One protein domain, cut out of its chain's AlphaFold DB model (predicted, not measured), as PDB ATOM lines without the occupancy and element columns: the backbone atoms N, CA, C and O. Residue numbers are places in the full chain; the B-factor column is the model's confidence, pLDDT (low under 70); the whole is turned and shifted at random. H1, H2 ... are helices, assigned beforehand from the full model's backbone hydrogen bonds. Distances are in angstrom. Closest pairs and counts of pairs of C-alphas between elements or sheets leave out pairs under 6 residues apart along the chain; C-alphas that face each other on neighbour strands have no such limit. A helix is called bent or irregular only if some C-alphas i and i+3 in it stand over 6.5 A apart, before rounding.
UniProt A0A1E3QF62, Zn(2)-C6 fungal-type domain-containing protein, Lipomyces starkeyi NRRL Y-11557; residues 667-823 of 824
ATOM      1  N   ILE A 667     206.858 148.894 113.266       90.44
ATOM      2  CA  ILE A 667     207.738 149.944 112.727       90.44
ATOM      3  C   ILE A 667     207.032 150.867 111.720       90.44
ATOM      4  O   ILE A 667     207.489 151.984 111.491       90.44
ATOM      5  N   LEU A 668     205.948 150.396 111.088       92.19
ATOM      6  CA  LEU A 668     205.174 151.152 110.104       92.19
ATOM      7  C   LEU A 668     204.199 152.128 110.781       92.19
ATOM      8  O   LEU A 668     203.886 153.169 110.198       92.19
ATOM      9  N   LEU A 669     203.774 151.846 112.022       91.94
ATOM     10  CA  LEU A 669     202.931 152.754 112.808       91.94
ATOM     11  C   LEU A 669     203.642 154.087 113.068       91.94
ATOM     12  O   LEU A 669     203.025 155.132 112.907       91.94
ATOM     13  N   GLY A 670     204.926 154.086 113.436       93.00
ATOM     14  CA  GLY A 670     205.651 155.320 113.778       93.00
ATOM     15  C   GLY A 670     205.607 156.389 112.667       93.00
ATOM     16  O   GLY A 670     205.087 157.480 112.900       93.00
ATOM     17  N   PRO A 671     206.079 156.091 111.441       95.00
ATOM     18  CA  PRO A 671     206.000 157.014 110.310       95.00
ATOM     19  C   PRO A 671     204.562 157.334 109.886       95.00
ATOM     20  O   PRO A 671     204.249 158.498 109.648       95.00
ATOM     21  N   ALA A 672     203.671 156.338 109.815       94.62
ATOM     22  CA  ALA A 672     202.300 156.563 109.352       94.62
ATOM     23  C   ALA A 672     201.494 157.443 110.323       94.62
ATOM     24  O   ALA A 672     200.788 158.355 109.888       94.62
ATOM     25  N   THR A 673     201.647 157.229 111.635       92.62
ATOM     26  CA  THR A 673     200.985 158.055 112.653       92.62
ATOM     27  C   THR A 673     201.567 159.469 112.704       92.62
ATOM     28  O   THR A 673     200.776 160.411 112.754       92.62
ATOM     29  N   ARG A 674     202.893 159.657 112.557       93.19
ATOM     30  CA  ARG A 674     203.504 160.993 112.378       93.19
ATOM     31  C   ARG A 674     202.901 161.751 111.195       93.19
ATOM     32  O   ARG A 674     202.451 162.876 111.382       93.19
ATOM     33  N   ILE A 675     202.814 161.134 110.011       93.94
ATOM     34  CA  ILE A 675     202.210 161.772 108.825       93.94
ATOM     35  C   ILE A 675     200.765 162.205 109.122       93.94
ATOM     36  O   ILE A 675     200.413 163.358 108.880       93.94
ATOM     37  N   THR A 676     199.933 161.343 109.724       89.81
ATOM     38  CA  THR A 676     198.572 161.755 110.123       89.81
ATOM     39  C   THR A 676     198.560 162.848 111.197       89.81
ATOM     40  O   THR A 676     197.685 163.709 111.168       89.81
ATOM     41  N   GLY A 677     199.538 162.863 112.107       89.25
ATOM     42  CA  GLY A 677     199.687 163.874 113.155       89.25
ATOM     43  C   GLY A 677     199.995 165.272 112.616       89.25
ATOM     44  O   GLY A 677     199.496 166.244 113.170       89.25
ATOM     45  N   PHE A 678     200.730 165.382 111.505       90.31
ATOM     46  CA  PHE A 678     200.923 166.655 110.801       90.31
ATOM     47  C   PHE A 678     199.712 167.056 109.949       90.31
ATOM     48  O   PHE A 678     199.324 168.226 109.924       90.31
ATOM     49  N   LEU A 679     199.105 166.099 109.240       88.56
ATOM     50  CA  LEU A 679     198.040 166.385 108.274       88.56
ATOM     51  C   LEU A 679     196.690 166.701 108.925       88.56
ATOM     52  O   LEU A 679     195.994 167.594 108.452       88.56
ATOM     53  N   VAL A 680     196.311 166.018 110.010       84.81
ATOM     54  CA  VAL A 680     194.995 166.220 110.645       84.81
ATOM     55  C   VAL A 680     194.810 167.647 111.190       84.81
ATOM     56  O   VAL A 680     193.756 168.222 110.920       84.81
ATOM     57  N   PRO A 681     195.785 168.281 111.875       85.06
ATOM     58  CA  PRO A 681     195.686 169.691 112.256       85.06
ATOM     59  C   PRO A 681     195.627 170.639 111.050       85.06
ATOM     60  O   PRO A 681     194.787 171.537 111.038       85.06
ATOM     61  N   ARG A 682     196.450 170.414 110.010       84.31
ATOM     62  CA  ARG A 682     196.414 171.197 108.753       84.31
ATOM     63  C   ARG A 682     195.022 171.152 108.118       84.31
ATOM     64  O   ARG A 682     194.462 172.192 107.792       84.31
ATOM     65  N   MET A 683     194.438 169.958 108.019       80.38
ATOM     66  CA  MET A 683     193.095 169.730 107.481       80.38
ATOM     67  C   MET A 683     192.002 170.348 108.359       80.38
ATOM     68  O   MET A 683     191.170 171.087 107.838       80.38
ATOM     69  N   LYS A 684     192.029 170.141 109.684       79.25
ATOM     70  CA  LYS A 684     191.067 170.763 110.613       79.25
ATOM     71  C   LYS A 684     191.066 172.285 110.492       79.25
ATOM     72  O   LYS A 684     189.996 172.867 110.334       79.25
ATOM     73  N   ASN A 685     192.242 172.911 110.501       78.62
ATOM     74  CA  ASN A 685     192.376 174.359 110.341       78.62
ATOM     75  C   ASN A 685     191.855 174.816 108.971       78.62
ATOM     76  O   ASN A 685     191.078 175.768 108.896       78.62
ATOM     77  N   ALA A 686     192.215 174.097 107.901       74.88
ATOM     78  CA  ALA A 686     191.810 174.452 106.549       74.88
ATOM     79  C   ALA A 686     190.285 174.394 106.348       74.88
ATOM     80  O   ALA A 686     189.690 175.320 105.791       74.88
ATOM     81  N   TYR A 687     189.626 173.341 106.838       73.12
ATOM     82  CA  TYR A 687     188.175 173.223 106.713       73.12
ATOM     83  C   TYR A 687     187.417 174.124 107.689       73.12
ATOM     84  O   TYR A 687     186.386 174.671 107.298       73.12
ATOM     85  N   ALA A 688     187.933 174.358 108.902       69.88
ATOM     86  CA  ALA A 688     187.358 175.333 109.829       69.88
ATOM     87  C   ALA A 688     187.294 176.726 109.182       69.88
ATOM     88  O   ALA A 688     186.211 177.308 109.106       69.88
ATOM     89  N   ALA A 689     188.404 177.187 108.598       64.56
ATOM     90  CA  ALA A 689     188.473 178.453 107.871       64.56
ATOM     91  C   ALA A 689     187.574 178.496 106.619       64.56
ATOM     92  O   ALA A 689     187.074 179.557 106.260       64.56
ATOM     93  N   SER A 690     187.313 177.354 105.966       63.22
ATOM     94  CA  SER A 690     186.321 177.280 104.878       63.22
ATOM     95  C   SER A 690     184.866 177.352 105.370       63.22
ATOM     96  O   SER A 690     183.987 177.787 104.631       63.22
ATOM     97  N   SER A 691     184.603 176.947 106.618       59.72
ATOM     98  CA  SER A 691     183.261 176.931 107.218       59.72
ATOM     99  C   SER A 691     182.864 178.250 107.891       59.72
ATOM    100  O   SER A 691     181.675 178.518 108.041       59.72
ATOM    101  N   SER A 692     183.835 179.099 108.247       55.06
ATOM    102  CA  SER A 692     183.605 180.443 108.799       55.06
ATOM    103  C   SER A 692     183.328 181.518 107.738       55.06
ATOM    104  O   SER A 692     183.113 182.676 108.094       55.06
ATOM    105  N   LEU A 693     183.292 181.148 106.449       54.34
ATOM    106  CA  LEU A 693     183.027 182.026 105.301       54.34
ATOM    107  C   LEU A 693     181.562 182.503 105.235       54.34
ATOM    108  O   LEU A 693     180.810 182.179 104.315       54.34
ATOM    109  N   SER A 694     181.161 183.309 106.216       47.31
ATOM    110  CA  SER A 694     179.929 184.096 106.168       47.31
ATOM    111  C   SER A 694     180.097 185.287 105.202       47.31
ATOM    112  O   SER A 694     181.182 185.873 105.175       47.31
ATOM    113  N   PRO A 695     179.073 185.717 104.433       51.50
ATOM    114  CA  PRO A 695     179.233 186.712 103.355       51.50
ATOM    115  C   PRO A 695     179.560 188.161 103.781       51.50
ATOM    116  O   PRO A 695     179.428 189.077 102.972       51.50
ATOM    117  N   CYS A 696     179.912 188.405 105.045       42.66
ATOM    118  CA  CYS A 696     179.762 189.713 105.685       42.66
ATOM    119  C   CYS A 696     180.903 190.714 105.445       42.66
ATOM    120  O   CYS A 696     180.659 191.909 105.579       42.66
ATOM    121  N   ASN A 697     182.123 190.272 105.110       50.91
ATOM    122  CA  ASN A 697     183.269 191.166 104.889       50.91
ATOM    123  C   ASN A 697     184.306 190.558 103.917       50.91
ATOM    124  O   ASN A 697     184.871 189.496 104.212       50.91
ATOM    125  N   PRO A 698     184.640 191.223 102.789       53.09
ATOM    126  CA  PRO A 698     185.622 190.699 101.835       53.09
ATOM    127  C   PRO A 698     187.062 190.698 102.383       53.09
ATOM    128  O   PRO A 698     187.824 189.783 102.086       53.09
ATOM    129  N   ALA A 699     187.436 191.665 103.229       46.09
ATOM    130  CA  ALA A 699     188.790 191.752 103.792       46.09
ATOM    131  C   ALA A 699     189.111 190.616 104.790       46.09
ATOM    132  O   ALA A 699     190.207 190.053 104.779       46.09
ATOM    133  N   GLU A 700     188.142 190.239 105.627       45.69
ATOM    134  CA  GLU A 700     188.297 189.145 106.599       45.69
ATOM    135  C   GLU A 700     188.280 187.777 105.900       45.69
ATOM    136  O   GLU A 700     189.066 186.890 106.243       45.69
ATOM    137  N   THR A 701     187.467 187.652 104.844       49.88
ATOM    138  CA  THR A 701     187.405 186.476 103.962       49.88
ATOM    139  C   THR A 701     188.778 186.119 103.381       49.88
ATOM    140  O   THR A 701     189.148 184.949 103.396       49.88
ATOM    141  N   ILE A 702     189.568 187.098 102.919       47.78
ATOM    142  CA  ILE A 702     190.908 186.856 102.343       47.78
ATOM    143  C   ILE A 702     191.875 186.282 103.393       47.78
ATOM    144  O   ILE A 702     192.626 185.346 103.109       47.78
ATOM    145  N   SER A 703     191.823 186.797 104.626       45.75
ATOM    146  CA  SER A 703     192.693 186.349 105.724       45.75
ATOM    147  C   SER A 703     192.368 184.924 106.189       45.75
ATOM    148  O   SER A 703     193.278 184.149 106.480       45.75
ATOM    149  N   GLN A 704     191.083 184.554 106.208       46.12
ATOM    150  CA  GLN A 704     190.641 183.198 106.554       46.12
ATOM    151  C   GLN A 704     190.864 182.217 105.387       46.12
ATOM    152  O   GLN A 704     191.392 181.126 105.590       46.12
ATOM    153  N   ALA A 705     190.589 182.614 104.141       46.09
ATOM    154  CA  ALA A 705     190.856 181.786 102.961       46.09
ATOM    155  C   ALA A 705     192.351 181.439 102.797       46.09
ATOM    156  O   ALA A 705     192.677 180.347 102.335       46.09
ATOM    157  N   ALA A 706     193.265 182.307 103.247       46.12
ATOM    158  CA  ALA A 706     194.701 182.017 103.303       46.12
ATOM    159  C   ALA A 706     195.085 180.909 104.311       46.12
ATOM    160  O   ALA A 706     196.195 180.386 104.245       46.12
ATOM    161  N   GLN A 707     194.190 180.525 105.226       51.25
ATOM    162  CA  GLN A 707     194.358 179.381 106.133       51.25
ATOM    163  C   GLN A 707     193.686 178.105 105.587       51.25
ATOM    164  O   GLN A 707     194.001 177.006 106.036       51.25
ATOM    165  N   ALA A 708     192.815 178.226 104.577       58.16
ATOM    166  CA  ALA A 708     192.007 177.146 104.000       58.16
ATOM    167  C   ALA A 708     192.761 176.208 103.024       58.16
ATOM    168  O   ALA A 708     192.140 175.572 102.168       58.16
ATOM    169  N   TRP A 709     194.096 176.136 103.093       73.06
ATOM    170  CA  TRP A 709     194.921 175.657 101.977       73.06
ATOM    171  C   TRP A 709     195.825 174.461 102.320       73.06
ATOM    172  O   TRP A 709     196.716 174.555 103.159       73.06
ATOM    173  N   LEU A 710     195.625 173.345 101.608       81.19
ATOM    174  CA  LEU A 710     196.453 172.131 101.677       81.19
ATOM    175  C   LEU A 710     197.532 172.122 100.586       81.19
ATOM    176  O   LEU A 710     197.239 172.481  99.439       81.19
ATOM    177  N   SER A 711     198.737 171.655 100.929       87.31
ATOM    178  CA  SER A 711     199.871 171.467 100.007       87.31
ATOM    179  C   SER A 711     199.474 170.624  98.792       87.31
ATOM    180  O   SER A 711     198.656 169.710  98.934       87.31
ATOM    181  N   PRO A 712     200.061 170.849  97.596       88.12
ATOM    182  CA  PRO A 712     199.891 169.925  96.477       88.12
ATOM    183  C   PRO A 712     200.266 168.486  96.856       88.12
ATOM    184  O   PRO A 712     199.631 167.550  96.381       88.12
ATOM    185  N   LEU A 713     201.238 168.308  97.758       91.44
ATOM    186  CA  LEU A 713     201.749 167.003  98.175       91.44
ATOM    187  C   LEU A 713     200.915 166.326  99.281       91.44
ATOM    188  O   LEU A 713     201.023 165.109  99.452       91.44
ATOM    189  N   ASP A 714     200.046 167.061  99.995       89.75
ATOM    190  CA  ASP A 714     199.298 166.542 101.159       89.75
ATOM    191  C   ASP A 714     198.467 165.298 100.826       89.75
ATOM    192  O   ASP A 714     198.324 164.395 101.654       89.75
ATOM    193  N   HIS A 715     197.954 165.213  99.599       86.00
ATOM    194  CA  HIS A 715     197.163 164.074  99.150       86.00
ATOM    195  C   HIS A 715     198.016 162.812  98.897       86.00
ATOM    196  O   HIS A 715     197.574 161.709  99.224       86.00
ATOM    197  N   HIS A 716     199.257 162.953  98.408       90.62
ATOM    198  CA  HIS A 716     200.212 161.843  98.289       90.62
ATOM    199  C   HIS A 716     200.636 161.331  99.676       90.62
ATOM    200  O   HIS A 716     200.659 160.119  99.922       90.62
ATOM    201  N   PHE A 717     200.931 162.256 100.601       92.88
ATOM    202  CA  PHE A 717     201.287 161.942 101.987       92.88
ATOM    203  C   PHE A 717     200.170 161.154 102.678       92.88
ATOM    204  O   PHE A 717     200.413 160.076 103.228       92.88
ATOM    205  N   LEU A 718     198.940 161.672 102.587       88.50
ATOM    206  CA  LEU A 718     197.744 161.068 103.158       88.50
ATOM    207  C   LEU A 718     197.488 159.663 102.606       88.50
ATOM    208  O   LEU A 718     197.202 158.747 103.378       88.50
ATOM    209  N   ALA A 719     197.598 159.484 101.287       89.62
ATOM    210  CA  ALA A 719     197.265 158.227 100.633       89.62
ATOM    211  C   ALA A 719     198.158 157.071 101.103       89.62
ATOM    212  O   ALA A 719     197.645 156.028 101.511       89.62
ATOM    213  N   LEU A 720     199.483 157.260 101.140       92.62
ATOM    214  CA  LEU A 720     200.402 156.223 101.626       92.62
ATOM    215  C   LEU A 720     200.214 155.936 103.127       92.62
ATOM    216  O   LEU A 720     200.270 154.774 103.548       92.62
ATOM    217  N   ALA A 721     199.978 156.977 103.934       94.06
ATOM    218  CA  ALA A 721     199.754 156.831 105.369       94.06
ATOM    219  C   ALA A 721     198.466 156.048 105.662       94.06
ATOM    220  O   ALA A 721     198.519 155.042 106.367       94.06
ATOM    221  N   VAL A 722     197.330 156.437 105.073       92.44
ATOM    222  CA  VAL A 722     196.047 155.749 105.285       92.44
ATOM    223  C   VAL A 722     196.036 154.357 104.664       92.44
ATOM    224  O   VAL A 722     195.565 153.435 105.322       92.44
ATOM    225  N   ALA A 723     196.609 154.150 103.474       91.31
ATOM    226  CA  ALA A 723     196.763 152.807 102.908       91.31
ATOM    227  C   ALA A 723     197.508 151.874 103.872       91.31
ATOM    228  O   ALA A 723     197.086 150.748 104.108       91.31
ATOM    229  N   THR A 724     198.590 152.356 104.488       93.06
ATOM    230  CA  THR A 724     199.366 151.551 105.441       93.06
ATOM    231  C   THR A 724     198.653 151.370 106.780       93.06
ATOM    232  O   THR A 724     198.670 150.270 107.318       93.06
ATOM    233  N   LEU A 725     197.959 152.389 107.296       94.12
ATOM    234  CA  LEU A 725     197.139 152.245 108.504       94.12
ATOM    235  C   LEU A 725     195.954 151.291 108.291       94.12
ATOM    236  O   LEU A 725     195.607 150.562 109.213       94.12
ATOM    237  N   LEU A 726     195.354 151.242 107.098       92.38
ATOM    238  CA  LEU A 726     194.289 150.286 106.787       92.38
ATOM    239  C   LEU A 726     194.806 148.844 106.815       92.38
ATOM    240  O   LEU A 726     194.170 148.015 107.459       92.38
ATOM    241  N   ASP A 727     195.969 148.558 106.230       90.38
ATOM    242  CA  ASP A 727     196.583 147.220 106.279       90.38
ATOM    243  C   ASP A 727     196.937 146.821 107.732       90.38
ATOM    244  O   ASP A 727     196.595 145.734 108.206       90.38
ATOM    245  N   LEU A 728     197.534 147.751 108.492       91.31
ATOM    246  CA  LEU A 728     197.855 147.583 109.918       91.31
ATOM    247  C   LEU A 728     196.613 147.456 110.818       91.31
ATOM    248  O   LEU A 728     196.725 146.964 111.942       91.31
ATOM    249  N   SER A 729     195.432 147.878 110.353       92.31
ATOM    250  CA  SER A 729     194.168 147.733 111.086       92.31
ATOM    251  C   SER A 729     193.630 146.295 111.082       92.31
ATOM    252  O   SER A 729     192.736 145.957 111.864       92.31
ATOM    253  N   GLU A 730     194.171 145.439 110.209       88.69
ATOM    254  CA  GLU A 730     193.729 144.055 110.029       88.69
ATOM    255  C   GLU A 730     194.539 143.070 110.879       88.69
ATOM    256  O   GLU A 730     193.964 142.126 111.437       88.69
ATOM    257  N   ILE A 731     195.835 143.343 111.043       86.88
ATOM    258  CA  ILE A 731     196.772 142.678 111.966       86.88
ATOM    259  C   ILE A 731     196.319 142.917 113.413       86.88
ATOM    260  O   ILE A 731     195.816 143.989 113.734       86.88
ATOM    261  N   HIS A 732     196.422 141.917 114.289       87.31
ATOM    262  CA  HIS A 732     195.840 141.987 115.634       87.31
ATOM    263  C   HIS A 732     196.614 142.944 116.554       87.31
ATOM    264  O   HIS A 732     196.020 143.789 117.216       87.31
ATOM    265  N   GLU A 733     197.938 142.876 116.496       89.25
ATOM    266  CA  GLU A 733     198.901 143.551 117.367       89.25
ATOM    267  C   GLU A 733     198.939 145.072 117.125       89.25
ATOM    268  O   GLU A 733     199.144 145.864 118.048       89.25
ATOM    269  N   THR A 734     198.688 145.500 115.884       92.25
ATOM    270  CA  THR A 734     198.681 146.913 115.468       92.25
ATOM    271  C   THR A 734     197.277 147.516 115.337       92.25
ATOM    272  O   THR A 734     197.165 148.738 115.194       92.25
ATOM    273  N   ARG A 735     196.213 146.696 115.428       92.44
ATOM    274  CA  ARG A 735     194.804 147.064 115.168       92.44
ATOM    275  C   ARG A 735     194.377 148.356 115.849       92.44
ATOM    276  O   ARG A 735     193.870 149.264 115.193       92.44
ATOM    277  N   ASP A 736     194.574 148.428 117.159       91.81
ATOM    278  CA  ASP A 736     194.077 149.529 117.978       91.81
ATOM    279  C   ASP A 736     194.791 150.846 117.675       91.81
ATOM    280  O   ASP A 736     194.152 151.892 117.572       91.81
ATOM    281  N   TYR A 737     196.113 150.806 117.506       92.75
ATOM    282  CA  TYR A 737     196.905 151.984 117.153       92.75
ATOM    283  C   TYR A 737     196.518 152.505 115.768       92.75
ATOM    284  O   TYR A 737     196.286 153.703 115.606       92.75
ATOM    285  N   ALA A 738     196.347 151.600 114.801       94.19
ATOM    286  CA  ALA A 738     195.863 151.941 113.472       94.19
ATOM    287  C   ALA A 738     194.462 152.577 113.514       94.19
ATOM    288  O   ALA A 738     194.267 153.672 112.985       94.19
ATOM    289  N   TRP A 739     193.491 151.956 114.197       94.31
ATOM    290  CA  TRP A 739     192.133 152.502 114.292       94.31
ATOM    291  C   TRP A 739     192.052 153.812 115.081       94.31
ATOM    292  O   TRP A 739     191.247 154.665 114.709       94.31
ATOM    293  N   ARG A 740     192.873 154.034 116.116       92.75
ATOM    294  CA  ARG A 740     192.950 155.338 116.805       92.75
ATOM    295  C   ARG A 740     193.323 156.449 115.819       92.75
ATOM    296  O   ARG A 740     192.604 157.441 115.727       92.75
ATOM    297  N   SER A 741     194.369 156.252 115.014       90.69
ATOM    298  CA  SER A 741     194.806 157.236 114.011       90.69
ATOM    299  C   SER A 741     193.822 157.401 112.849       90.69
ATOM    300  O   SER A 741     193.585 158.526 112.411       90.69
ATOM    301  N   LEU A 742     193.193 156.317 112.379       92.62
ATOM    302  CA  LEU A 742     192.169 156.378 111.328       92.62
ATOM    303  C   LEU A 742     190.897 157.113 111.784       92.62
ATOM    304  O   LEU A 742     190.341 157.889 111.009       92.62
ATOM    305  N   ASN A 743     190.442 156.911 113.027       90.94
ATOM    306  CA  ASN A 743     189.304 157.665 113.567       90.94
ATOM    307  C   ASN A 743     189.677 159.140 113.797       90.94
ATOM    308  O   ASN A 743     188.954 160.004 113.318       90.94
ATOM    309  N   MET A 744     190.849 159.436 114.378       86.25
ATOM    310  CA  MET A 744     191.349 160.814 114.537       86.25
ATOM    311  C   MET A 744     191.393 161.590 113.205       86.25
ATOM    312  O   MET A 744     191.160 162.799 113.182       86.25
ATOM    313  N   PHE A 745     191.671 160.897 112.094       84.06
ATOM    314  CA  PHE A 745     191.587 161.457 110.747       84.06
ATOM    315  C   PHE A 745     190.143 161.666 110.259       84.06
ATOM    316  O   PHE A 745     189.841 162.733 109.726       84.06
ATOM    317  N   LEU A 746     189.235 160.701 110.460       85.94
ATOM    318  CA  LEU A 746     187.809 160.877 110.136       85.94
ATOM    319  C   LEU A 746     187.199 162.073 110.885       85.94
ATOM    320  O   LEU A 746     186.499 162.876 110.269       85.94
ATOM    321  N   ASP A 747     187.551 162.230 112.164       82.00
ATOM    322  CA  ASP A 747     187.178 163.350 113.041       82.00
ATOM    323  C   ASP A 747     187.846 164.685 112.633       82.00
ATOM    324  O   ASP A 747     187.609 165.725 113.255       82.00
ATOM    325  N   GLY A 748     188.735 164.666 111.633       73.94
ATOM    326  CA  GLY A 748     189.418 165.826 111.056       73.94
ATOM    327  C   GLY A 748     188.870 166.315 109.718       73.94
ATOM    328  O   GLY A 748     189.272 167.389 109.271       73.94
ATOM    329  N   LEU A 749     187.952 165.574 109.094       74.31
ATOM    330  CA  LEU A 749     187.351 165.940 107.812       74.31
ATOM    331  C   LEU A 749     185.892 166.417 107.981       74.31
ATOM    332  O   LEU A 749     185.118 165.767 108.685       74.31
ATOM    333  N   PRO A 750     185.437 167.465 107.266       69.62
ATOM    334  CA  PRO A 750     184.033 167.888 107.261       69.62
ATOM    335  C   PRO A 750     183.165 166.814 106.598       69.62
ATOM    336  O   PRO A 750     183.601 166.184 105.638       69.62
ATOM    337  N   LEU A 751     181.953 166.549 107.092       69.31
ATOM    338  CA  LEU A 751     181.132 165.424 106.602       69.31
ATOM    339  C   LEU A 751     180.727 165.572 105.124       69.31
ATOM    340  O   LEU A 751     180.824 164.616 104.355       69.31
ATOM    341  N   ASN A 752     180.353 166.783 104.712       66.31
ATOM    342  CA  ASN A 752     179.892 167.078 103.356       66.31
ATOM    343  C   ASN A 752     181.081 167.491 102.474       66.31
ATOM    344  O   ASN A 752     181.491 168.649 102.492       66.31
ATOM    345  N   MET A 753     181.638 166.545 101.714       67.94
ATOM    346  CA  MET A 753     182.746 166.790 100.779       67.94
ATOM    347  C   MET A 753     182.339 166.462  99.346       67.94
ATOM    348  O   MET A 753     181.580 165.523  99.106       67.94
ATOM    349  N   GLU A 754     182.895 167.200  98.387       63.59
ATOM    350  CA  GLU A 754     182.752 166.890  96.967       63.59
ATOM    351  C   GLU A 754     183.367 165.507  96.659       63.59
ATOM    352  O   GLU A 754     184.540 165.278  96.968       63.59
ATOM    353  N   PRO A 755     182.614 164.559  96.067       57.94
ATOM    354  CA  PRO A 755     182.999 163.146  96.042       57.94
ATOM    355  C   PRO A 755     184.212 162.830  95.157       57.94
ATOM    356  O   PRO A 755     184.794 161.752  95.315       57.94
ATOM    357  N   ALA A 756     184.580 163.742  94.249       60.31
ATOM    358  CA  ALA A 756     185.748 163.633  93.377       60.31
ATOM    359  C   ALA A 756     187.076 163.896  94.110       60.31
ATOM    360  O   ALA A 756     188.096 163.321  93.739       60.31
ATOM    361  N   ARG A 757     187.068 164.723  95.164       74.31
ATOM    362  CA  ARG A 757     188.278 165.115  95.900       74.31
ATOM    363  C   ARG A 757     188.930 163.930  96.619       74.31
ATOM    364  O   ARG A 757     188.251 163.011  97.089       74.31
ATOM    365  N   TRP A 758     190.256 163.974  96.754       77.00
ATOM    366  CA  TRP A 758     191.040 162.903  97.379       77.00
ATOM    367  C   TRP A 758     190.578 162.571  98.790       77.00
ATOM    368  O   TRP A 758     190.389 161.404  99.119       77.00
ATOM    369  N   GLU A 759     190.330 163.588  99.605       79.06
ATOM    370  CA  GLU A 759     189.952 163.450 101.010       79.06
ATOM    371  C   GLU A 759     188.616 162.693 101.159       79.06
ATOM    372  O   GLU A 759     188.464 161.848 102.046       79.06
ATOM    373  N   ALA A 760     187.685 162.899 100.219       79.81
ATOM    374  CA  ALA A 760     186.432 162.152 100.136       79.81
ATOM    375  C   ALA A 760     186.651 160.685  99.716       79.81
ATOM    376  O   ALA A 760     185.951 159.795 100.201       79.81
ATOM    377  N   CYS A 761     187.636 160.404  98.855       80.06
ATOM    378  CA  CYS A 761     188.023 159.033  98.511       80.06
ATOM    379  C   CYS A 761     188.661 158.302  99.697       80.06
ATOM    380  O   CYS A 761     188.273 157.175 100.006       80.06
ATOM    381  N   VAL A 762     189.559 158.975 100.420       84.38
ATOM    382  CA  VAL A 762     190.213 158.443 101.620       84.38
ATOM    383  C   VAL A 762     189.179 158.142 102.714       84.38
ATOM    384  O   VAL A 762     189.189 157.037 103.256       84.38
ATOM    385  N   ARG A 763     188.212 159.039 102.978       86.81
ATOM    386  CA  ARG A 763     187.072 158.734 103.868       86.81
ATOM    387  C   ARG A 763     186.325 157.475 103.422       86.81
ATOM    388  O   ARG A 763     186.111 156.584 104.242       86.81
ATOM    389  N   ARG A 764     185.929 157.393 102.143       86.38
ATOM    390  CA  ARG A 764     185.162 156.253 101.604       86.38
ATOM    391  C   ARG A 764     185.889 154.919 101.827       86.38
ATOM    392  O   ARG A 764     185.242 153.957 102.236       86.38
ATOM    393  N   ALA A 765     187.210 154.878 101.644       86.19
ATOM    394  CA  ALA A 765     188.030 153.693 101.907       86.19
ATOM    395  C   ALA A 765     188.033 153.280 103.394       86.19
ATOM    396  O   ALA A 765     187.833 152.105 103.714       86.19
ATOM    397  N   ILE A 766     188.201 154.240 104.314       89.88
ATOM    398  CA  ILE A 766     188.194 153.965 105.762       89.88
ATOM    399  C   ILE A 766     186.808 153.494 106.220       89.88
ATOM    400  O   ILE A 766     186.701 152.504 106.943       89.88
ATOM    401  N   GLU A 767     185.735 154.152 105.777       89.44
ATOM    402  CA  GLU A 767     184.366 153.739 106.100       89.44
ATOM    403  C   GLU A 767     184.033 152.337 105.577       89.44
ATOM    404  O   GLU A 767     183.397 151.557 106.286       89.44
ATOM    405  N   ALA A 768     184.466 151.993 104.359       87.94
ATOM    406  CA  ALA A 768     184.281 150.655 103.804       87.94
ATOM    407  C   ALA A 768     184.966 149.587 104.677       87.94
ATOM    408  O   ALA A 768     184.314 148.624 105.087       87.94
ATOM    409  N   ARG A 769     186.236 149.801 105.057       88.06
ATOM    410  CA  ARG A 769     186.986 148.892 105.947       88.06
ATOM    411  C   ARG A 769     186.404 148.837 107.371       88.06
ATOM    412  O   ARG A 769     186.462 147.798 108.031       88.06
ATOM    413  N   LYS A 770     185.791 149.930 107.846       88.12
ATOM    414  CA  LYS A 770     185.083 149.986 109.140       88.12
ATOM    415  C   LYS A 770     183.819 149.120 109.106       88.12
ATOM    416  O   LYS A 770     183.619 148.309 110.008       88.12
ATOM    417  N   ARG A 771     183.026 149.208 108.026       85.62
ATOM    418  CA  ARG A 771     181.832 148.368 107.798       85.62
ATOM    419  C   ARG A 771     182.186 146.877 107.753       85.62
ATOM    420  O   ARG A 771     181.574 146.103 108.491       85.62
ATOM    421  N   THR A 772     183.193 146.469 106.973       79.75
ATOM    422  CA  THR A 772     183.604 145.049 106.903       79.75
ATOM    423  C   THR A 772     184.079 144.514 108.259       79.75
ATOM    424  O   THR A 772     183.687 143.416 108.650       79.75
ATOM    425  N   SER A 773     184.832 145.319 109.020       71.44
ATOM    426  CA  SER A 773     185.278 144.967 110.377       71.44
ATOM    427  C   SER A 773     184.107 144.758 111.348       71.44
ATOM    428  O   SER A 773     184.112 143.804 112.126       71.44
ATOM    429  N   THR A 774     183.072 145.607 111.290       64.25
ATOM    430  CA  THR A 774     181.880 145.445 112.144       64.25
ATOM    431  C   THR A 774     181.047 144.213 111.791       64.25
ATOM    432  O   THR A 774     180.647 143.486 112.698       64.25
ATOM    433  N   VAL A 775     180.825 143.923 110.501       57.78
ATOM    434  CA  VAL A 775     179.999 142.776 110.070       57.78
ATOM    435  C   VAL A 775     180.620 141.446 110.504       57.78
ATOM    436  O   VAL A 775     179.922 140.604 111.063       57.78
ATOM    437  N   GLY A 776     181.943 141.293 110.375       50.44
ATOM    438  CA  GLY A 776     182.659 140.101 110.853       50.44
ATOM    439  C   GLY A 776     182.591 139.868 112.372       50.44
ATOM    440  O   GLY A 776     182.989 138.805 112.834       50.44
ATOM    441  N   THR A 777     182.078 140.834 113.144       47.81
ATOM    442  CA  THR A 777     181.852 140.709 114.596       47.81
ATOM    443  C   THR A 777     180.392 140.357 114.927       47.81
ATOM    444  O   THR A 777     180.124 139.812 115.994       47.81
ATOM    445  N   SER A 778     179.439 140.628 114.026       42.53
ATOM    446  CA  SER A 778     178.000 140.398 114.244       42.53
ATOM    447  C   SER A 778     177.412 139.211 113.470       42.53
ATOM    448  O   SER A 778     176.321 138.760 113.816       42.53
ATOM    449  N   SER A 779     178.105 138.676 112.457       41.56
ATOM    450  CA  SER A 779     177.579 137.615 111.579       41.56
ATOM    451  C   SER A 779     178.195 136.220 111.770       41.56
ATOM    452  O   SER A 779     177.984 135.356 110.922       41.56
ATOM    453  N   SER A 780     178.943 135.960 112.852       41.41
ATOM    454  CA  SER A 780     179.452 134.610 113.162       41.41
ATOM    455  C   SER A 780     179.258 134.202 114.627       41.41
ATOM    456  O   SER A 780     180.215 133.931 115.348       41.41
ATOM    457  N   ALA A 781     177.998 134.037 115.036       40.81
ATOM    458  CA  ALA A 781     177.625 133.172 116.165       40.81
ATOM    459  C   ALA A 781     177.666 131.667 115.779       40.81
ATOM    460  O   ALA A 781     176.854 130.868 116.236       40.81
ATOM    461  N   GLY A 782     178.599 131.294 114.894       42.47
ATOM    462  CA  GLY A 782     178.888 129.928 114.455       42.47
ATOM    463  C   GLY A 782     180.328 129.587 114.833       42.47
ATOM    464  O   GLY A 782     181.228 130.399 114.634       42.47
ATOM    465  N   SER A 783     180.545 128.417 115.429       46.72
ATOM    466  CA  SER A 783     181.723 128.134 116.265       46.72
ATOM    467  C   SER A 783     183.060 127.930 115.535       46.72
ATOM    468  O   SER A 783     184.090 127.845 116.204       46.72
ATOM    469  N   SER A 784     183.084 127.868 114.200       48.41
ATOM    470  CA  SER A 784     184.297 127.576 113.420       48.41
ATOM    471  C   SER A 784     185.370 128.663 113.533       48.41
ATOM    472  O   SER A 784     186.483 128.372 113.966       48.41
ATOM    473  N   SER A 785     185.038 129.923 113.234       53.50
ATOM    474  CA  SER A 785     186.025 131.013 113.117       53.50
ATOM    475  C   SER A 785     186.762 131.336 114.426       53.50
ATOM    476  O   SER A 785     187.911 131.785 114.410       53.50
ATOM    477  N   GLY A 786     186.123 131.085 115.573       46.78
ATOM    478  CA  GLY A 786     186.747 131.195 116.892       46.78
ATOM    479  C   GLY A 786     187.731 130.058 117.176       46.78
ATOM    480  O   GLY A 786     188.833 130.308 117.663       46.78
ATOM    481  N   LEU A 787     187.367 128.819 116.829       53.69
ATOM    482  CA  LEU A 787     188.223 127.644 117.013       53.69
ATOM    483  C   LEU A 787     189.413 127.635 116.044       53.69
ATOM    484  O   LEU A 787     190.523 127.334 116.471       53.69
ATOM    485  N   GLU A 788     189.225 128.042 114.788       55.22
ATOM    486  CA  GLU A 788     190.314 128.208 113.811       55.22
ATOM    487  C   GLU A 788     191.338 129.254 114.275       55.22
ATOM    488  O   GLU A 788     192.545 129.028 114.189       55.22
ATOM    489  N   ARG A 789     190.877 130.376 114.848       51.75
ATOM    490  CA  ARG A 789     191.765 131.387 115.445       51.75
ATOM    491  C   ARG A 789     192.532 130.856 116.655       51.75
ATOM    492  O   ARG A 789     193.729 131.108 116.758       51.75
ATOM    493  N   LEU A 790     191.874 130.115 117.547       53.66
ATOM    494  CA  LEU A 790     192.540 129.490 118.694       53.66
ATOM    495  C   LEU A 790     193.557 128.425 118.249       53.66
ATOM    496  O   LEU A 790     194.639 128.353 118.826       53.66
ATOM    497  N   ALA A 791     193.264 127.665 117.190       55.19
ATOM    498  CA  ALA A 791     194.197 126.714 116.592       55.19
ATOM    499  C   ALA A 791     195.419 127.417 115.971       55.19
ATOM    500  O   ALA A 791     196.548 127.078 116.314       55.19
ATOM    501  N   ALA A 792     195.224 128.448 115.142       51.19
ATOM    502  CA  ALA A 792     196.324 129.200 114.525       51.19
ATOM    503  C   ALA A 792     197.232 129.905 115.557       51.19
ATOM    504  O   ALA A 792     198.442 130.024 115.353       51.19
ATOM    505  N   VAL A 793     196.665 130.339 116.691       50.59
ATOM    506  CA  VAL A 793     197.428 130.857 117.841       50.59
ATOM    507  C   VAL A 793     198.180 129.734 118.567       50.59
ATOM    508  O   VAL A 793     199.342 129.923 118.914       50.59
ATOM    509  N   ALA A 794     197.575 128.556 118.750       52.66
ATOM    510  CA  ALA A 794     198.214 127.407 119.399       52.66
ATOM    511  C   ALA A 794     199.345 126.765 118.568       52.66
ATOM    512  O   ALA A 794     200.280 126.215 119.147       52.66
ATOM    513  N   VAL A 795     199.286 126.848 117.232       52.12
ATOM    514  CA  VAL A 795     200.346 126.373 116.315       52.12
ATOM    515  C   VAL A 795     201.431 127.445 116.085       52.12
ATOM    516  O   VAL A 795     202.537 127.131 115.655       52.12
ATOM    517  N   GLY A 796     201.160 128.713 116.424       42.50
ATOM    518  CA  GLY A 796     202.114 129.826 116.299       42.50
ATOM    519  C   GLY A 796     202.195 130.462 114.902       42.50
ATOM    520  O   GLY A 796     203.028 131.337 114.671       42.50
ATOM    521  N   GLU A 797     201.319 130.075 113.973       46.81
ATOM    522  CA  GLU A 797     201.321 130.553 112.579       46.81
ATOM    523  C   GLU A 797     200.896 132.023 112.434       46.81
ATOM    524  O   GLU A 797     201.223 132.667 111.432       46.81
ATOM    525  N   ALA A 798     200.208 132.580 113.438       47.44
ATOM    526  CA  ALA A 798     199.692 133.952 113.434       47.44
ATOM    527  C   ALA A 798     200.758 135.006 113.056       47.44
ATOM    528  O   ALA A 798     200.500 135.871 112.214       47.44
ATOM    529  N   SER A 799     201.974 134.886 113.600       44.50
ATOM    530  CA  SER A 799     203.088 135.804 113.320       44.50
ATOM    531  C   SER A 799     203.601 135.714 111.874       44.50
ATOM    532  O   SER A 799     204.073 136.705 111.325       44.50
ATOM    533  N   GLY A 800     203.490 134.546 111.229       47.66
ATOM    534  CA  GLY A 800     203.851 134.367 109.818       47.66
ATOM    535  C   GLY A 800     202.773 134.889 108.863       47.66
ATOM    536  O   GLY A 800     203.079 135.561 107.874       47.66
ATOM    537  N   ALA A 801     201.501 134.642 109.191       53.91
ATOM    538  CA  ALA A 801     200.356 135.059 108.384       53.91
ATOM    539  C   ALA A 801     200.246 136.592 108.249       53.91
ATOM    540  O   ALA A 801     199.954 137.097 107.161       53.91
ATOM    541  N   GLY A 802     200.536 137.343 109.321       56.06
ATOM    542  CA  GLY A 802     200.585 138.811 109.286       56.06
ATOM    543  C   GLY A 802     201.625 139.348 108.295       56.06
ATOM    544  O   GLY A 802     201.315 140.221 107.482       56.06
ATOM    545  N   GLY A 803     202.830 138.764 108.292       58.28
ATOM    546  CA  GLY A 803     203.893 139.107 107.345       58.28
ATOM    547  C   GLY A 803     203.505 138.826 105.889       58.28
ATOM    548  O   GLY A 803     203.613 139.711 105.040       58.28
ATOM    549  N   MET A 804     202.972 137.634 105.596       59.19
ATOM    550  CA  MET A 804     202.521 137.284 104.238       59.19
ATOM    551  C   MET A 804     201.400 138.204 103.722       59.19
ATOM    552  O   MET A 804     201.415 138.585 102.549       59.19
ATOM    553  N   ARG A 805     200.468 138.636 104.587       66.44
ATOM    554  CA  ARG A 805     199.439 139.631 104.229       66.44
ATOM    555  C   ARG A 805     200.062 140.978 103.849       66.44
ATOM    556  O   ARG A 805     199.718 141.539 102.810       66.44
ATOM    557  N   MET A 806     201.014 141.472 104.646       69.38
ATOM    558  CA  MET A 806     201.717 142.732 104.369       69.38
ATOM    559  C   MET A 806     202.520 142.692 103.067       69.38
ATOM    560  O   MET A 806     202.595 143.709 102.375       69.38
ATOM    561  N   VAL A 807     203.085 141.538 102.698       65.50
ATOM    562  CA  VAL A 807     203.729 141.327 101.390       65.50
ATOM    563  C   VAL A 807     202.712 141.496 100.255       65.50
ATOM    564  O   VAL A 807     202.964 142.269  99.329       65.50
ATOM    565  N   ALA A 808     201.549 140.841 100.345       62.25
ATOM    566  CA  ALA A 808     200.512 140.892  99.315       62.25
ATOM    567  C   ALA A 808     199.929 142.306  99.116       62.25
ATOM    568  O   ALA A 808     199.907 142.805  97.987       62.25
ATOM    569  N   GLU A 809     199.540 142.997 100.192       77.06
ATOM    570  CA  GLU A 809     199.008 144.367 100.078       77.06
ATOM    571  C   GLU A 809     200.091 145.367  99.643       77.06
ATOM    572  O   GLU A 809     199.812 146.302  98.897       77.06
ATOM    573  N   THR A 810     201.363 145.127  99.981       73.56
ATOM    574  CA  THR A 810     202.488 145.904  99.432       73.56
ATOM    575  C   THR A 810     202.650 145.695  97.921       73.56
ATOM    576  O   THR A 810     202.936 146.656  97.209       73.56
ATOM    577  N   ILE A 811     202.446 144.482  97.394       73.50
ATOM    578  CA  ILE A 811     202.453 144.231  95.940       73.50
ATOM    579  C   ILE A 811     201.271 144.944  95.267       73.50
ATOM    580  O   ILE A 811     201.449 145.575  94.223       73.50
ATOM    581  N   LYS A 812     200.079 144.915  95.875       75.25
ATOM    582  CA  LYS A 812     198.897 145.633  95.371       75.25
ATOM    583  C   LYS A 812     199.094 147.156  95.390       75.25
ATOM    584  O   LYS A 812     198.795 147.811  94.394       75.25
ATOM    585  N   LEU A 813     199.682 147.707  96.454       78.94
ATOM    586  CA  LEU A 813     200.079 149.117  96.555       78.94
ATOM    587  C   LEU A 813     201.060 149.513  95.437       78.94
ATOM    588  O   LEU A 813     200.868 150.546  94.803       78.94
ATOM    589  N   ARG A 814     202.077 148.682  95.150       75.81
ATOM    590  CA  ARG A 814     203.023 148.918  94.039       75.81
ATOM    591  C   ARG A 814     202.333 148.906  92.669       75.81
ATOM    592  O   ARG A 814     202.695 149.712  91.826       75.81
ATOM    593  N   ARG A 815     201.358 148.014  92.446       75.69
ATOM    594  CA  ARG A 815     200.648 147.847  91.156       75.69
ATOM    595  C   ARG A 815     199.574 148.905  90.870       75.69
ATOM    596  O   ARG A 815     199.186 149.055  89.716       75.69
ATOM    597  N   LEU A 816     199.058 149.580  91.900       76.88
ATOM    598  CA  LEU A 816     197.977 150.575  91.784       76.88
ATOM    599  C   LEU A 816     198.423 152.007  92.123       76.88
ATOM    600  O   LEU A 816     197.702 152.959  91.831       76.88
ATOM    601  N   GLY A 817     199.583 152.168  92.762       82.56
ATOM    602  CA  GLY A 817     199.997 153.426  93.373       82.56
ATOM    603  C   GLY A 817     199.202 153.718  94.647       82.56
ATOM    604  O   GLY A 817     198.167 153.106  94.924       82.56
ATOM    605  N   TYR A 818     199.679 154.671  95.448       84.81
ATOM    606  CA  TYR A 818     199.055 155.011  96.735       84.81
ATOM    607  C   TYR A 818     197.596 155.470  96.576       84.81
ATOM    608  O   TYR A 818     196.749 155.176  97.419       84.81
ATOM    609  N   LEU A 819     197.303 156.172  95.478       79.56
ATOM    610  CA  LEU A 819     196.000 156.765  95.189       79.56
ATOM    611  C   LEU A 819     195.037 155.765  94.540       79.56
ATOM    612  O   LEU A 819     193.859 155.745  94.890       79.56
ATOM    613  N   GLY A 820     195.532 154.899  93.647       78.38
ATOM    614  CA  GLY A 820     194.741 153.803  93.079       78.38
ATOM    615  C   GLY A 820     194.373 152.754  94.128       78.38
ATOM    616  O   GLY A 820     193.237 152.291  94.156       78.38
ATOM    617  N   TYR A 821     195.288 152.443  95.056       81.75
ATOM    618  CA  TYR A 821     195.049 151.487  96.143       81.75
ATOM    619  C   TYR A 821     193.851 151.861  97.037       81.75
ATOM    620  O   TYR A 821     193.130 150.976  97.487       81.75
ATOM    621  N   LEU A 822     193.609 153.159  97.270       79.44
ATOM    622  CA  LEU A 822     192.488 153.659  98.082       79.44
ATOM    623  C   LEU A 822     191.177 153.873  97.301       79.44
ATOM    624  O   LEU A 822     190.209 154.391  97.859       79.44
ATOM    625  N   ALA A 823     191.133 153.495  96.022       68.88
ATOM    626  CA  ALA A 823     189.953 153.618  95.167       68.88
ATOM    627  C   ALA A 823     189.372 152.266  94.707       68.88
ATOM    628  O   ALA A 823     188.418 152.259  93.924       68.88
TER     629      ALA A 823
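AT A GLANCE: This is residues 667 to 823 of the 824 residues of the protein "Zn(2)-C6 fungal-type domain-containing protein" of Lipomyces starkeyi NRRL Y-11557 (UniProt A0A1E3QF62). Four helices, H1, H4, H5 and H7, pack round H3 in a long, loose helical body, while H6 lies across one far end of it, between the ends of H5 and H7. At the opposite end H1 runs out from this core and short H2 folds back beside its last part; residues 694 to 700 stick out there, and residues 777 to 784 stick out near H6. The printed part has 157 residues with seven named helices, H1 to H7 in chain order, and no named strand; the class is all helix. It is loose, with a radius of gyration of the C-alphas of 19.1 A, and spans 67 by 33 by 24 A.

HOW THE PARTS SIT: H1, residues 667 to 691, and H2, residues 698 to 705, form a helical hairpin, in which H1 touches H2 with residues 689 to 690 alone; the closest C-alphas, of Ala 689 and Gln 704, are 5.4 A apart. H3, residues 714 to 728, is the hub, touching four helices. It touches H1 at a steep tilt of 48 degrees, opposite ways, closest at the C-alphas of Ala 672 and Ala 721, 4.7 A. H4, residues 735 to 746, forms a helical hairpin with H3, the C-alphas of Leu 725 and Ala 738 being closest at 5.1 A. H4 also touches H1, at the C-alphas of Val 680 and Phe 745, 5.9 A. H5, residues 758 to 778, touches H3 at a shallow tilt of 12 degrees, the same way, closest at the C-alphas of His 715 and Trp 758, 6.5 A. H3, H4 and H5 are an up and down bundle, each running against the one before. H6, residues 784 to 795, touches no helix. H7, residues 798 to 821, touches H3 at the C-alphas of Leu 720 and Tyr 818, 5.2 A. Every O i to N i+4 pair is within hydrogen-bond range in H3, H4 and H6, against 18 of 21 in H1, 3 of 4 in H2, 16 of 17 in H5 and 17 of 20 in H7.

IN THESE COORDINATES: H1 begins at C-alpha 667 (207.738, 149.944, 112.727) and is 36.8 A long. H3 measures 20.9 A and H5 31.0 A. H7 measures 25.1 A and ends at C-alpha 821 (195.049, 151.487, 96.143); it is irregular, with C-alphas 815 and 818 9.2 A apart and a kink of 82 degrees near residue 815.

THE WHOLE: The C-alphas farthest apart, of Asn 697 and Val 795, are 68.0 A from each other. The printed part has no cut, and the link from H4 to H5, 11 residues, is long. Mean pLDDT of the printed part is 72.8; residues 688 to 708, 750 to 756, 774 to 808 and 823 are under 70.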